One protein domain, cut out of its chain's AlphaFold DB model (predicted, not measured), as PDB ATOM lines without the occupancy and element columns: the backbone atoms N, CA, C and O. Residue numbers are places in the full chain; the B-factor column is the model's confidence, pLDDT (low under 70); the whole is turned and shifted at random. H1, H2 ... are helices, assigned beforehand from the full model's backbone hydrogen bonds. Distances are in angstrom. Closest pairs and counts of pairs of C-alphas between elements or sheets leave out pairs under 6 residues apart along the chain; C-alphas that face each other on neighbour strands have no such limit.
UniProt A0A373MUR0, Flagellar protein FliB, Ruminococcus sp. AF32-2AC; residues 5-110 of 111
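What this domain is: This is residues 5 to 110 of the 111 residues of the protein "Flagellar protein FliB" of Ruminococcus sp. AF32-2AC (UniProt A0A373MUR0). One long helix, H2, forms the spine of this elongated model, with H1 and H3 folded along it in a loose three-helix up-and-down bundle. H5 packs on residues 35 to 42 of H2, apart from H1, while H4 runs steeply across H2. The printed part has 106 residues with five named helices, H1 to H5 in chain order, and no named strand; its class is all helix. It is only just compact, close to loose, with a radius of gyration of the C-alphas of 15.5 A, and spans 50 by 28 by 21 A.

Where its parts are: Find C-alpha 5 at (179.854, 29.490, 158.449), where H1, residues 5 to 20, begins its 21.0 A. Next look at C-alpha 27 at (202.817, 21.298, 172.963); from there H2 runs 43.0 A to residue 56. H3 takes residues 66 to 80 over 21.1 A, H4 residues 84 to 94, and H5 residues 102 to 108, ending at (186.454, 13.080, 163.459).

How they stand to each other: Start at the hub, H2, which touches the other four helices. H1 and H2 form a hairpin, closest at C-alphas of Leu 20 and Met 30, 5.1 A, at a shallow tilt of 27 degrees. H2 and H3 form another, closest at C-alphas of Phe 44 and Leu 73, 6.6 A, at a steep tilt of 42 degrees. H5 touches H2 at residues 35 to 42 alone, with closest C-alphas Ala 42 and Ile 108 at 6.4 A. H4 only just touches H2, with 3 pairs of C-alphas within 8 A, the closest Val 32 and Tyr 88 at 7.2 A. H3 and H5 are apart. In the five helices, every O i to N i+4 pair is within hydrogen-bond range.

The domain as a whole: The C-alphas farthest apart, Gly 24 and Thr 59, are 52.1 A apart. The printed part has no cut and no long link. Look for low confidence at residues 56 to 62, under 70.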
ATOM      1  N   GLU A   5     178.400  29.544 158.419       79.75
ATOM      2  CA  GLU A   5     179.854  29.490 158.449       79.75
ATOM      3  C   GLU A   5     180.491  30.615 159.289       79.75
ATOM      4  O   GLU A   5     181.413  30.312 160.046       79.75
ATOM      5  N   PRO A   6     180.000  31.875 159.263       86.88
ATOM      6  CA  PRO A   6     180.555  32.930 160.111       86.88
ATOM      7  C   PRO A   6     180.407  32.649 161.611       86.88
ATOM      8  O   PRO A   6     181.333  32.916 162.372       86.88
ATOM      9  N   LEU A   7     179.272  32.080 162.037       85.19
ATOM     10  CA  LEU A   7     179.026  31.739 163.442       85.19
ATOM     11  C   LEU A   7     180.028  30.687 163.921       85.19
ATOM     12  O   LEU A   7     180.695  30.882 164.932       85.19
ATOM     13  N   LEU A   8     180.167  29.606 163.151       85.56
ATOM     14  CA  LEU A   8     181.062  28.503 163.490       85.56
ATOM     15  C   LEU A   8     182.536  28.924 163.445       85.56
ATOM     16  O   LEU A   8     183.313  28.536 164.308       85.56
ATOM     17  N   ARG A   9     182.919  29.769 162.479       88.88
ATOM     18  CA  ARG A   9     184.274  30.335 162.404       88.88
ATOM     19  C   ARG A   9     184.595  31.230 163.596       88.88
ATOM     20  O   ARG A   9     185.718  31.176 164.083       88.88
ATOM     21  N   ASN A  10     183.647  32.053 164.042       89.88
ATOM     22  CA  ASN A  10     183.846  32.908 165.212       89.88
ATOM     23  C   ASN A  10     183.948  32.084 166.496       89.88
ATOM     24  O   ASN A  10     184.801  32.378 167.322       89.88
ATOM     25  N   PHE A  11     183.129  31.039 166.628       88.69
ATOM     26  CA  PHE A  11     183.226  30.093 167.735       88.69
ATOM     27  C   PHE A  11     184.596  29.411 167.785       88.69
ATOM     28  O   PHE A  11     185.322  29.604 168.748       88.69
ATOM     29  N   LEU A  12     184.999  28.727 166.708       90.75
ATOM     30  CA  LEU A  12     186.290  28.031 166.655       90.75
ATOM     31  C   LEU A  12     187.467  28.975 166.897       90.75
ATOM     32  O   LEU A  12     188.449  28.604 167.528       90.75
ATOM     33  N   ARG A  13     187.377  30.207 166.386       90.69
ATOM     34  CA  ARG A  13     188.382  31.231 166.654       90.69
ATOM     35  C   ARG A  13     188.489  31.502 168.150       90.69
ATOM     36  O   ARG A  13     189.605  31.569 168.643       90.69
ATOM     37  N   ASN A  14     187.362  31.685 168.830       89.88
ATOM     38  CA  ASN A  14     187.363  31.961 170.258       89.88
ATOM     39  C   ASN A  14     188.013  30.810 171.030       89.88
ATOM     40  O   ASN A  14     189.011  31.089 171.675       89.88
ATOM     41  N   GLU A  15     187.566  29.562 170.846       88.94
ATOM     42  CA  GLU A  15     188.119  28.384 171.548       88.94
ATOM     43  C   GLU A  15     189.635  28.221 171.332       88.94
ATOM     44  O   GLU A  15     190.413  27.993 172.256       88.94
ATOM     45  N   ILE A  16     190.109  28.421 170.094       90.19
ATOM     46  CA  ILE A  16     191.547  28.343 169.791       90.19
ATOM     47  C   ILE A  16     192.338  29.421 170.553       90.19
ATOM     48  O   ILE A  16     193.463  29.177 170.987       90.19
ATOM     49  N   PHE A  17     191.795  30.628 170.701       87.56
ATOM     50  CA  PHE A  17     192.493  31.706 171.403       87.56
ATOM     51  C   PHE A  17     192.321  31.660 172.925       87.56
ATOM     52  O   PHE A  17     193.217  32.142 173.615       87.56
ATOM     53  N   SER A  18     191.212  31.127 173.443       85.25
ATOM     54  CA  SER A  18     190.969  31.008 174.884       85.25
ATOM     55  C   SER A  18     191.699  29.825 175.496       85.25
ATOM     56  O   SER A  18     192.330  30.002 176.534       85.25
ATOM     57  N   ASP A  19     191.656  28.661 174.847       82.62
ATOM     58  CA  ASP A  19     192.025  27.399 175.497       82.62
ATOM     59  C   ASP A  19     193.317  26.820 174.922       82.62
ATOM     60  O   ASP A  19     194.185  26.345 175.655       82.62
ATOM     61  N   LEU A  20     193.509  26.934 173.605       84.06
ATOM     62  CA  LEU A  20     194.688  26.373 172.944       84.06
ATOM     63  C   LEU A  20     195.922  27.286 173.065       84.06
ATOM     64  O   LEU A  20     197.021  26.799 173.326       84.06
ATOM     65  N   LEU A  21     195.774  28.604 172.901       82.31
ATOM     66  CA  LEU A  21     196.894  29.564 172.846       82.31
ATOM     67  C   LEU A  21     197.196  30.263 174.184       82.31
ATOM     68  O   LEU A  21     197.458  31.469 174.225       82.31
ATOM     69  N   LEU A  22     197.201  29.506 175.281       82.19
ATOM     70  CA  LEU A  22     197.555  30.030 176.601       82.19
ATOM     71  C   LEU A  22     199.075  30.277 176.741       82.19
ATOM     72  O   LEU A  22     199.894  29.466 176.299       82.19
ATOM     73  N   PRO A  23     199.497  31.392 177.366       80.88
ATOM     74  CA  PRO A  23     200.913  31.689 177.558       80.88
ATOM     75  C   PRO A  23     201.558  30.693 178.530       80.88
ATOM     76  O   PRO A  23     201.088  30.514 179.649       80.88
ATOM     77  N   GLY A  24     202.670  30.084 178.111       79.75
ATOM     78  CA  GLY A  24     203.386  29.079 178.907       79.75
ATOM     79  C   GLY A  24     202.837  27.657 178.773       79.75
ATOM     80  O   GLY A  24     203.281  26.787 179.515       79.75
ATOM     81  N   ASN A  25     201.906  27.427 177.841       83.44
ATOM     82  CA  ASN A  25     201.377  26.099 177.570       83.44
ATOM     83  C   ASN A  25     202.396  25.219 176.827       83.44
ATOM     84  O   ASN A  25     203.172  25.724 176.010       83.44
ATOM     85  N   ASP A  26     202.399  23.917 177.102       90.31
ATOM     86  CA  ASP A  26     203.240  22.965 176.380       90.31
ATOM     87  C   ASP A  26     202.544  22.430 175.118       90.31
ATOM     88  O   ASP A  26     201.342  22.600 174.902       90.31
ATOM     89  N   LEU A  27     203.331  21.811 174.234       91.25
ATOM     90  CA  LEU A  27     202.817  21.298 172.963       91.25
ATOM     91  C   LEU A  27     201.772  20.195 173.170       91.25
ATOM     92  O   LEU A  27     200.844  20.087 172.375       91.25
ATOM     93  N   GLU A  28     201.928  19.376 174.207       92.62
ATOM     94  CA  GLU A  28     201.017  18.269 174.484       92.62
ATOM     95  C   GLU A  28     199.631  18.786 174.860       92.62
ATOM     96  O   GLU A  28     198.650  18.405 174.223       92.62
ATOM     97  N   ASN A  29     199.549  19.728 175.798       91.69
ATOM     98  CA  ASN A  29     198.285  20.340 176.170       91.69
ATOM     99  C   ASN A  29     197.678  21.094 174.986       91.69
ATOM    100  O   ASN A  29     196.484  20.974 174.738       91.69
ATOM    101  N   MET A  30     198.478  21.795 174.174       92.38
ATOM    102  CA  MET A  30     197.963  22.407 172.940       92.38
ATOM    103  C   MET A  30     197.302  21.379 172.002       92.38
ATOM    104  O   MET A  30     196.263  21.674 171.410       92.38
ATOM    105  N   LEU A  31     197.877  20.179 171.865       93.62
ATOM    106  CA  LEU A  31     197.301  19.100 171.056       93.62
ATOM    107  C   LEU A  31     196.043  18.510 171.699       93.62
ATOM    108  O   LEU A  31     195.054  18.298 171.000       93.62
ATOM    109  N   VAL A  32     196.046  18.303 173.015       94.50
ATOM    110  CA  VAL A  32     194.877  17.832 173.769       94.50
ATOM    111  C   VAL A  32     193.709  18.813 173.636       94.50
ATOM    112  O   VAL A  32     192.607  18.400 173.272       94.50
ATOM    113  N   GLN A  33     193.951  20.116 173.804       93.44
ATOM    114  CA  GLN A  33     192.929  21.147 173.596       93.44
ATOM    115  C   GLN A  33     192.441  21.175 172.142       93.44
ATOM    116  O   GLN A  33     191.245  21.292 171.884       93.44
ATOM    117  N   MET A  34     193.332  20.998 171.162       94.19
ATOM    118  CA  MET A  34     192.934  20.911 169.753       94.19
ATOM    119  C   MET A  34     192.000  19.720 169.489       94.19
ATOM    120  O   MET A  34     191.020  19.855 168.753       94.19
ATOM    121  N   GLN A  35     192.302  18.556 170.066       95.31
ATOM    122  CA  GLN A  35     191.465  17.357 169.969       95.31
ATOM    123  C   GLN A  35     190.107  17.572 170.635       95.31
ATOM    124  O   GLN A  35     189.085  17.181 170.072       95.31
ATOM    125  N   TRP A  36     190.084  18.252 171.781       95.12
ATOM    126  CA  TRP A  36     188.849  18.608 172.465       95.12
ATOM    127  C   TRP A  36     187.954  19.514 171.607       95.12
ATOM    128  O   TRP A  36     186.811  19.162 171.317       95.12
ATOM    129  N   ILE A  37     188.508  20.602 171.063       93.62
ATOM    130  CA  ILE A  37     187.799  21.513 170.145       93.62
ATOM    131  C   ILE A  37     187.273  20.760 168.908       93.62
ATOM    132  O   ILE A  37     186.190  21.053 168.390       93.62
ATOM    133  N   ALA A  38     188.012  19.759 168.416       93.81
ATOM    134  CA  ALA A  38     187.559  18.920 167.310       93.81
ATOM    135  C   ALA A  38     186.339  18.058 167.678       93.81
ATOM    136  O   ALA A  38     185.430  17.923 166.851       93.81
ATOM    137  N   LEU A  39     186.273  17.524 168.904       94.31
ATOM    138  CA  LEU A  39     185.096  16.805 169.409       94.31
ATOM    139  C   LEU A  39     183.886  17.723 169.532       94.31
ATOM    140  O   LEU A  39     182.800  17.349 169.090       94.31
ATOM    141  N   GLU A  40     184.058  18.934 170.059       92.81
ATOM    142  CA  GLU A  40     182.975  19.918 170.157       92.81
ATOM    143  C   GLU A  40     182.425  20.288 168.776       92.81
ATOM    144  O   GLU A  40     181.210  20.293 168.543       92.81
ATOM    145  N   TYR A  41     183.323  20.528 167.819       91.81
ATOM    146  CA  TYR A  41     182.963  20.771 166.428       91.81
ATOM    147  C   TYR A  41     182.195  19.588 165.823       91.81
ATOM    148  O   TYR A  41     181.160  19.787 165.172       91.81
ATOM    149  N   ALA A  42     182.671  18.360 166.037       92.94
ATOM    150  CA  ALA A  42     182.017  17.154 165.551       92.94
ATOM    151  C   ALA A  42     180.629  16.979 166.186       92.94
ATOM    152  O   ALA A  42     179.658  16.744 165.462       92.94
ATOM    153  N   ALA A  43     180.504  17.168 167.501       92.50
ATOM    154  CA  ALA A  43     179.243  17.100 168.237       92.50
ATOM    155  C   ALA A  43     178.237  18.144 167.734       92.50
ATOM    156  O   ALA A  43     177.064  17.829 167.515       92.50
ATOM    157  N   PHE A  44     178.692  19.368 167.459       90.81
ATOM    158  CA  PHE A  44     177.859  20.420 166.882       90.81
ATOM    159  C   PHE A  44     177.361  20.046 165.486       90.81
ATOM    160  O   PHE A  44     176.159  20.093 165.213       90.81
ATOM    161  N   ARG A  45     178.262  19.599 164.606       89.00
ATOM    162  CA  ARG A  45     177.922  19.144 163.249       89.00
ATOM    163  C   ARG A  45     176.915  17.994 163.259       89.00
ATOM    164  O   ARG A  45     175.962  18.031 162.478       89.00
ATOM    165  N   HIS A  46     177.097  17.018 164.145       90.25
ATOM    166  CA  HIS A  46     176.175  15.894 164.304       90.25
ATOM    167  C   HIS A  46     174.819  16.345 164.853       90.25
ATOM    168  O   HIS A  46     173.789  15.954 164.312       90.25
ATOM    169  N   SER A  47     174.794  17.225 165.854       90.62
ATOM    170  CA  SER A  47     173.548  17.757 166.430       90.62
ATOM    171  C   SER A  47     172.700  18.491 165.388       90.62
ATOM    172  O   SER A  47     171.487  18.297 165.313       90.62
ATOM    173  N   ILE A  48     173.343  19.285 164.527       87.81
ATOM    174  CA  ILE A  48     172.699  19.956 163.391       87.81
ATOM    175  C   ILE A  48     172.130  18.944 162.407       87.81
ATOM    176  O   ILE A  48     171.000  19.106 161.952       87.81
ATOM    177  N   PHE A  49     172.913  17.924 162.056       87.69
ATOM    178  CA  PHE A  49     172.474  16.888 161.130       87.69
ATOM    179  C   PHE A  49     171.254  16.137 161.671       87.69
ATOM    180  O   PHE A  49     170.274  15.975 160.950       87.69
ATOM    181  N   LEU A  50     171.272  15.754 162.950       89.31
ATOM    182  CA  LEU A  50     170.139  15.107 163.608       89.31
ATOM    183  C   LEU A  50     168.915  16.023 163.653       89.31
ATOM    184  O   LEU A  50     167.812  15.573 163.357       89.31
ATOM    185  N   ARG A  51     169.090  17.314 163.964       87.12
ATOM    186  CA  ARG A  51     167.985  18.278 163.939       87.12
ATOM    187  C   ARG A  51     167.384  18.406 162.544       87.12
ATOM    188  O   ARG A  51     166.168  18.355 162.400       87.12
ATOM    189  N   TRP A  52     168.233  18.535 161.529       84.25
ATOM    190  CA  TRP A  52     167.807  18.578 160.135       84.25
ATOM    191  C   TRP A  52     167.051  17.309 159.725       84.25
ATOM    192  O   TRP A  52     166.021  17.417 159.066       84.25
ATOM    193  N   LEU A  53     167.531  16.131 160.138       85.62
ATOM    194  CA  LEU A  53     166.894  14.843 159.862       85.62
ATOM    195  C   LEU A  53     165.510  14.743 160.518       85.62
ATOM    196  O   LEU A  53     164.563  14.308 159.871       85.62
ATOM    197  N   LEU A  54     165.387  15.177 161.776       84.31
ATOM    198  CA  LEU A  54     164.114  15.214 162.500       84.31
ATOM    199  C   LEU A  54     163.120  16.189 161.855       84.31
ATOM    200  O   LEU A  54     161.956  15.847 161.696       84.31
ATOM    201  N   ASP A  55     163.582  17.371 161.441       78.31
ATOM    202  CA  ASP A  55     162.738  18.366 160.770       78.31
ATOM    203  C   ASP A  55     162.378  17.943 159.326       78.31
ATOM    204  O   ASP A  55     161.316  18.291 158.813       78.31
ATOM    205  N   GLY A  56     163.260  17.196 158.653       63.44
ATOM    206  CA  GLY A  56     163.071  16.683 157.292       63.44
ATOM    207  C   GLY A  56     162.106  15.499 157.192       63.44
ATOM    208  O   GLY A  56     161.676  15.169 156.090       63.44
ATOM    209  N   ALA A  57     161.730  14.888 158.319       56.81
ATOM    210  CA  ALA A  57     160.657  13.899 158.366       56.81
ATOM    211  C   ALA A  57     159.265  14.516 158.115       56.81
ATOM    212  O   ALA A  57     158.348  13.777 157.766       56.81
ATOM    213  N   ASP A  58     159.118  15.846 158.244       56.34
ATOM    214  CA  ASP A  58     157.810  16.513 158.227       56.34
ATOM    215  C   ASP A  58     157.568  17.515 157.078       56.34
ATOM    216  O   ASP A  58     156.415  17.894 156.889       56.34
ATOM    217  N   THR A  59     158.550  17.972 156.278       52.44
ATOM    218  CA  THR A  59     158.279  18.712 155.008       52.44
ATOM    219  C   THR A  59     159.530  19.061 154.181       52.44
ATOM    220  O   THR A  59     160.627  19.252 154.703       52.44
ATOM    221  N   GLU A  60     159.335  19.215 152.864       52.84
ATOM    222  CA  GLU A  60     160.303  19.750 151.894       52.84
ATOM    223  C   GLU A  60     160.813  21.148 152.329       52.84
ATOM    224  O   GLU A  60     160.040  22.102 152.387       52.84
ATOM    225  N   LEU A  61     162.125  21.270 152.591       56.75
ATOM    226  CA  LEU A  61     162.863  22.433 153.135       56.75
ATOM    227  C   LEU A  61     162.804  22.656 154.664       56.75
ATOM    228  O   LEU A  61     162.436  23.728 155.151       56.75
ATOM    229  N   SER A  62     163.365  21.728 155.442       59.19
ATOM    230  CA  SER A  62     163.770  22.000 156.829       59.19
ATOM    231  C   SER A  62     165.013  22.906 156.902       59.19
ATOM    232  O   SER A  62     166.160  22.476 157.051       59.19
ATOM    233  N   LYS A  63     164.814  24.219 156.770       73.38
ATOM    234  CA  LYS A  63     165.884  25.206 156.971       73.38
ATOM    235  C   LYS A  63     166.029  25.500 158.469       73.38
ATOM    236  O   LYS A  63     165.179  26.167 159.049       73.38
ATOM    237  N   ILE A  64     167.118  25.044 159.092       81.75
ATOM    238  CA  ILE A  64     167.379  25.313 160.518       81.75
ATOM    239  C   ILE A  64     167.566  26.820 160.745       81.75
ATOM    240  O   ILE A  64     168.313  27.487 160.022       81.75
ATOM    241  N   SER A  65     166.903  27.381 161.755       86.19
ATOM    242  CA  SER A  65     167.040  28.804 162.079       86.19
ATOM    243  C   SER A  65     168.416  29.131 162.680       86.19
ATOM    244  O   SER A  65     169.049  28.292 163.324       86.19
ATOM    245  N   TYR A  66     168.884  30.371 162.510       85.62
ATOM    246  CA  TYR A  66     170.122  30.837 163.150       85.62
ATOM    247  C   TYR A  66     170.056  30.741 164.682       85.62
ATOM    248  O   TYR A  66     171.026  30.330 165.313       85.62
ATOM    249  N   GLU A  67     168.911  31.084 165.276       87.81
ATOM    250  CA  GLU A  67     168.733  31.053 166.731       87.81
ATOM    251  C   GLU A  67     168.831  29.624 167.271       87.81
ATOM    252  O   GLU A  67     169.508  29.386 168.266       87.81
ATOM    253  N   THR A  68     168.264  28.650 166.556       87.88
ATOM    254  CA  THR A  68     168.406  27.226 166.881       87.88
ATOM    255  C   THR A  68     169.878  26.808 166.884       87.88
ATOM    256  O   THR A  68     170.341  26.190 167.836       87.88
ATOM    257  N   LEU A  69     170.647  27.188 165.859       87.69
ATOM    258  CA  LEU A  69     172.081  26.877 165.793       87.69
ATOM    259  C   LEU A  69     172.874  27.527 166.924       87.69
ATOM    260  O   LEU A  69     173.727  26.883 167.527       87.69
ATOM    261  N   ARG A  70     172.578  28.790 167.233       89.69
ATOM    262  CA  ARG A  70     173.197  29.501 168.352       89.69
ATOM    263  C   ARG A  70     172.901  28.807 169.682       89.69
ATOM    264  O   ARG A  70     173.805  28.681 170.501       89.69
ATOM    265  N   GLN A  71     171.673  28.339 169.889       90.75
ATOM    266  CA  GLN A  71     171.297  27.591 171.089       90.75
ATOM    267  C   GLN A  71     172.054  26.269 171.192       90.75
ATOM    268  O   GLN A  71     172.616  25.994 172.245       90.75
ATOM    269  N   TYR A  72     172.144  25.492 170.107       90.94
ATOM    270  CA  TYR A  72     172.946  24.264 170.097       90.94
ATOM    271  C   TYR A  72     174.407  24.529 170.444       90.94
ATOM    272  O   TYR A  72     174.984  23.792 171.236       90.94
ATOM    273  N   LEU A  73     174.985  25.601 169.901       90.06
ATOM    274  CA  LEU A  73     176.361  25.982 170.192       90.06
ATOM    275  C   LEU A  73     176.551  26.284 171.685       90.06
ATOM    276  O   LEU A  73     177.446  25.730 172.302       90.06
ATOM    277  N   VAL A  74     175.658  27.081 172.283       90.81
ATOM    278  CA  VAL A  74     175.688  27.390 173.727       90.81
ATOM    279  C   VAL A  74     175.478  26.148 174.596       90.81
ATOM    280  O   VAL A  74     176.047  26.052 175.679       90.81
ATOM    281  N   ILE A  75     174.617  25.224 174.172       92.31
ATOM    282  CA  ILE A  75     174.352  23.991 174.918       92.31
ATOM    283  C   ILE A  75     175.597  23.109 174.924       92.31
ATOM    284  O   ILE A  75     175.998  22.656 175.990       92.31
ATOM    285  N   ILE A  76     176.209  22.899 173.756       91.00
ATOM    286  CA  ILE A  76     177.393  22.050 173.624       91.00
ATOM    287  C   ILE A  76     178.541  22.628 174.440       91.00
ATOM    288  O   ILE A  76     179.020  21.926 175.316       91.00
ATOM    289  N   THR A  77     178.875  23.911 174.280       88.75
ATOM    290  CA  THR A  77     179.991  24.525 175.023       88.75
ATOM    291  C   THR A  77     179.802  24.500 176.536       88.75
ATOM    292  O   THR A  77     180.761  24.414 177.291       88.75
ATOM    293  N   ARG A  78     178.556  24.543 177.022       89.44
ATOM    294  CA  ARG A  78     178.271  24.373 178.454       89.44
ATOM    295  C   ARG A  78     178.423  22.937 178.932       89.44
ATOM    296  O   ARG A  78     178.759  22.737 180.091       89.44
ATOM    297  N   MET A  79     178.112  21.959 178.086       89.81
ATOM    298  CA  MET A  79     178.296  20.544 178.410       89.81
ATOM    299  C   MET A  79     179.762  20.125 178.316       89.81
ATOM    300  O   MET A  79     180.153  19.194 179.007       89.81
ATOM    301  N   THR A  80     180.546  20.789 177.467       86.62
ATOM    302  CA  THR A  80     181.945  20.449 177.176       86.62
ATOM    303  C   THR A  80     182.959  21.384 177.829       86.62
ATOM    304  O   THR A  80     184.155  21.185 177.643       86.62
ATOM    305  N   GLY A  81     182.508  22.356 178.629       83.06
ATOM    306  CA  GLY A  81     183.353  23.255 179.422       83.06
ATOM    307  C   GLY A  81     183.985  22.561 180.630       83.06
ATOM    308  O   GLY A  81     183.726  22.946 181.769       83.06
ATOM    309  N   TYR A  82     184.752  21.507 180.368       81.94
ATOM    310  CA  TYR A  82     185.506  20.748 181.355       81.94
ATOM    311  C   TYR A  82     186.801  21.462 181.737       81.94
ATOM    312  O   TYR A  82     187.366  22.226 180.952       81.94
ATOM    313  N   GLU A  83     187.297  21.186 182.942       87.88
ATOM    314  CA  GLU A  83     188.645  21.601 183.309       87.88
ATOM    315  C   GLU A  83     189.675  20.759 182.546       87.88
ATOM    316  O   GLU A  83     189.407  19.629 182.137       87.88
ATOM    317  N   THR A  84     190.890  21.287 182.369       87.44
ATOM    318  CA  THR A  84     191.946  20.588 181.624       87.44
ATOM    319  C   THR A  84     192.178  19.167 182.147       87.44
ATOM    320  O   THR A  84     192.285  18.250 181.347       87.44
ATOM    321  N   ALA A  85     192.194  18.954 183.466       91.38
ATOM    322  CA  ALA A  85     192.398  17.622 184.042       91.38
ATOM    323  C   ALA A  85     191.312  16.614 183.618       91.38
ATOM    324  O   ALA A  85     191.636  15.485 183.255       91.38
ATOM    325  N   ASP A  86     190.049  17.044 183.586       93.81
ATOM    326  CA  ASP A  86     188.924  16.199 183.179       93.81
ATOM    327  C   ASP A  86     188.985  15.865 181.679       93.81
ATOM    328  O   ASP A  86     188.631  14.761 181.269       93.81
ATOM    329  N   ILE A  87     189.466  16.802 180.849       93.31
ATOM    330  CA  ILE A  87     189.686  16.572 179.412       93.31
ATOM    331  C   ILE A  87     190.740  15.480 179.203       93.31
ATOM    332  O   ILE A  87     190.531  14.574 178.394       93.31
ATOM    333  N   TYR A  88     191.855  15.549 179.936       94.75
ATOM    334  CA  TYR A  88     192.899  14.523 179.890       94.75
ATOM    335  C   TYR A  88     192.342  13.159 180.302       94.75
ATOM    336  O   TYR A  88     192.438  12.205 179.530       94.75
ATOM    337  N   GLU A  89     191.687  13.086 181.463       94.69
ATOM    338  CA  GLU A  89     191.088  11.847 181.962       94.69
ATOM    339  C   GLU A  89     190.082  11.264 180.960       94.69
ATOM    340  O   GLU A  89     190.090  10.063 180.679       94.69
ATOM    341  N   TYR A  90     189.222  12.102 180.375       94.44
ATOM    342  CA  TYR A  90     188.252  11.654 179.383       94.44
ATOM    343  C   TYR A  90     188.934  11.053 178.150       94.44
ATOM    344  O   TYR A  90     188.523   9.986 177.687       94.44
ATOM    345  N   LEU A  91     189.950  11.725 177.603       94.75
ATOM    346  CA  LEU A  91     190.629  11.275 176.390       94.75
ATOM    347  C   LEU A  91     191.441   9.996 176.624       94.75
ATOM    348  O   LEU A  91     191.391   9.101 175.783       94.75
ATOM    349  N   GLU A  92     192.118   9.873 177.766       95.06
ATOM    350  CA  GLU A  92     192.844   8.655 178.150       95.06
ATOM    351  C   GLU A  92     191.907   7.456 178.340       95.06
ATOM    352  O   GLU A  92     192.242   6.338 177.955       95.06
ATOM    353  N   ASN A  93     190.717   7.683 178.901       95.38
ATOM    354  CA  ASN A  93     189.749   6.617 179.154       95.38
ATOM    355  C   ASN A  93     188.926   6.232 177.915       95.38
ATOM    356  O   ASN A  93     188.445   5.100 177.821       95.38
ATOM    357  N   SER A  94     188.709   7.170 176.990       93.56
ATOM    358  CA  SER A  94     187.782   6.985 175.865       93.56
ATOM    359  C   SER A  94     188.459   6.523 174.574       93.56
ATOM    360  O   SER A  94     187.773   6.018 173.683       93.56
ATOM    361  N   PHE A  95     189.776   6.693 174.449       93.62
ATOM    362  CA  PHE A  95     190.530   6.390 173.232       93.62
ATOM    363  C   PHE A  95     191.743   5.504 173.536       93.62
ATOM    364  O   PHE A  95     192.212   5.429 174.663       93.62
ATOM    365  N   GLU A  96     192.262   4.816 172.515       91.94
ATOM    366  CA  GLU A  96     193.432   3.933 172.665       91.94
ATOM    367  C   GLU A  96     194.717   4.706 173.013       91.94
ATOM    368  O   GLU A  96     195.595   4.189 173.698       91.94
ATOM    369  N   SER A  97     194.821   5.950 172.542       93.56
ATOM    370  CA  SER A  97     195.940   6.855 172.795       93.56
ATOM    371  C   SER A  97     195.409   8.247 173.114       93.56
ATOM    372  O   SER A  97     194.493   8.726 172.440       93.56
ATOM    373  N   LEU A  98     196.032   8.911 174.096       94.12
ATOM    374  CA  LEU A  98     195.740  10.300 174.456       94.12
ATOM    375  C   LEU A  98     195.916  11.232 173.256       94.12
ATOM    376  O   LEU A  98     195.053  12.060 172.981       94.12
ATOM    377  N   LEU A  99     197.028  11.083 172.530       95.38
ATOM    378  CA  LEU A  99     197.297  11.834 171.308       95.38
ATOM    379  C   LEU A  99     196.887  11.005 170.099       95.38
ATOM    380  O   LEU A  99     197.343   9.871 169.919       95.38
ATOM    381  N   TRP A 100     196.032  11.580 169.268       94.75
ATOM    382  CA  TRP A 100     195.517  10.924 168.080       94.75
ATOM    383  C   TRP A 100     196.488  11.051 166.919       94.75
ATOM    384  O   TRP A 100     197.161  12.069 166.735       94.75
ATOM    385  N   ASP A 101     196.508  10.031 166.069       94.62
ATOM    386  CA  ASP A 101     197.105  10.187 164.758       94.62
ATOM    387  C   ASP A 101     196.292  11.187 163.917       94.62
ATOM    388  O   ASP A 101     195.077  11.365 164.062       94.62
ATOM    389  N   TRP A 102     196.981  11.851 162.991       92.56
ATOM    390  CA  TRP A 102     196.362  12.856 162.130       92.56
ATOM    391  C   TRP A 102     195.229  12.296 161.259       92.56
ATOM    392  O   TRP A 102     194.338  13.054 160.873       92.56
ATOM    393  N   GLY A 103     195.248  10.995 160.947       94.38
ATOM    394  CA  GLY A 103     194.193  10.331 160.185       94.38
ATOM    395  C   GLY A 103     192.901  10.222 160.991       94.38
ATOM    396  O   GLY A 103     191.835  10.587 160.497       94.38
ATOM    397  N   TYR A 104     193.002   9.803 162.250       92.88
ATOM    398  CA  TYR A 104     191.883   9.755 163.182       92.88
ATOM    399  C   TYR A 104     191.304  11.146 163.442       92.88
ATOM    400  O   TYR A 104     190.094  11.349 163.343       92.88
ATOM    401  N   PHE A 105     192.165  12.143 163.666       92.94
ATOM    402  CA  PHE A 105     191.723  13.529 163.811       92.94
ATOM    403  C   PHE A 105     190.948  14.022 162.574       92.94
ATOM    404  O   PHE A 105     189.875  14.614 162.709       92.94
ATOM    405  N   ALA A 106     191.454  13.747 161.363       93.31
ATOM    406  CA  ALA A 106     190.781  14.099 160.110       93.31
ATOM    407  C   ALA A 106     189.407  13.418 159.974       93.31
ATOM    408  O   ALA A 106     188.430  14.071 159.595       93.31
ATOM    409  N   LEU A 107     189.313  12.144 160.362       92.81
ATOM    410  CA  LEU A 107     188.061  11.393 160.364       92.81
ATOM    411  C   LEU A 107     187.003  12.052 161.265       92.81
ATOM    412  O   LEU A 107     185.870  12.250 160.825       92.81
ATOM    413  N   ILE A 108     187.371  12.446 162.491       91.81
ATOM    414  CA  ILE A 108     186.454  13.080 163.459       91.81
ATOM    415  C   ILE A 108     185.867  14.390 162.917       91.81
ATOM    416  O   ILE A 108     184.668  14.644 163.052       91.81
ATOM    417  N   ILE A 109     186.677  15.212 162.244       90.50
ATOM    418  CA  ILE A 109     186.214  16.485 161.663       90.50
ATOM    419  C   ILE A 109     185.511  16.321 160.300       90.50
ATOM    420  O   ILE A 109     185.040  17.315 159.730       90.50
ATOM    421  N   GLY A 110     185.414  15.089 159.789       84.50
ATOM    422  CA  GLY A 110     184.736  14.741 158.540       84.50
ATOM    423  C   GLY A 110     185.516  15.136 157.284       84.50
ATOM    424  O   GLY A 110     184.933  15.737 156.373       84.50
TER     425      GLY A 110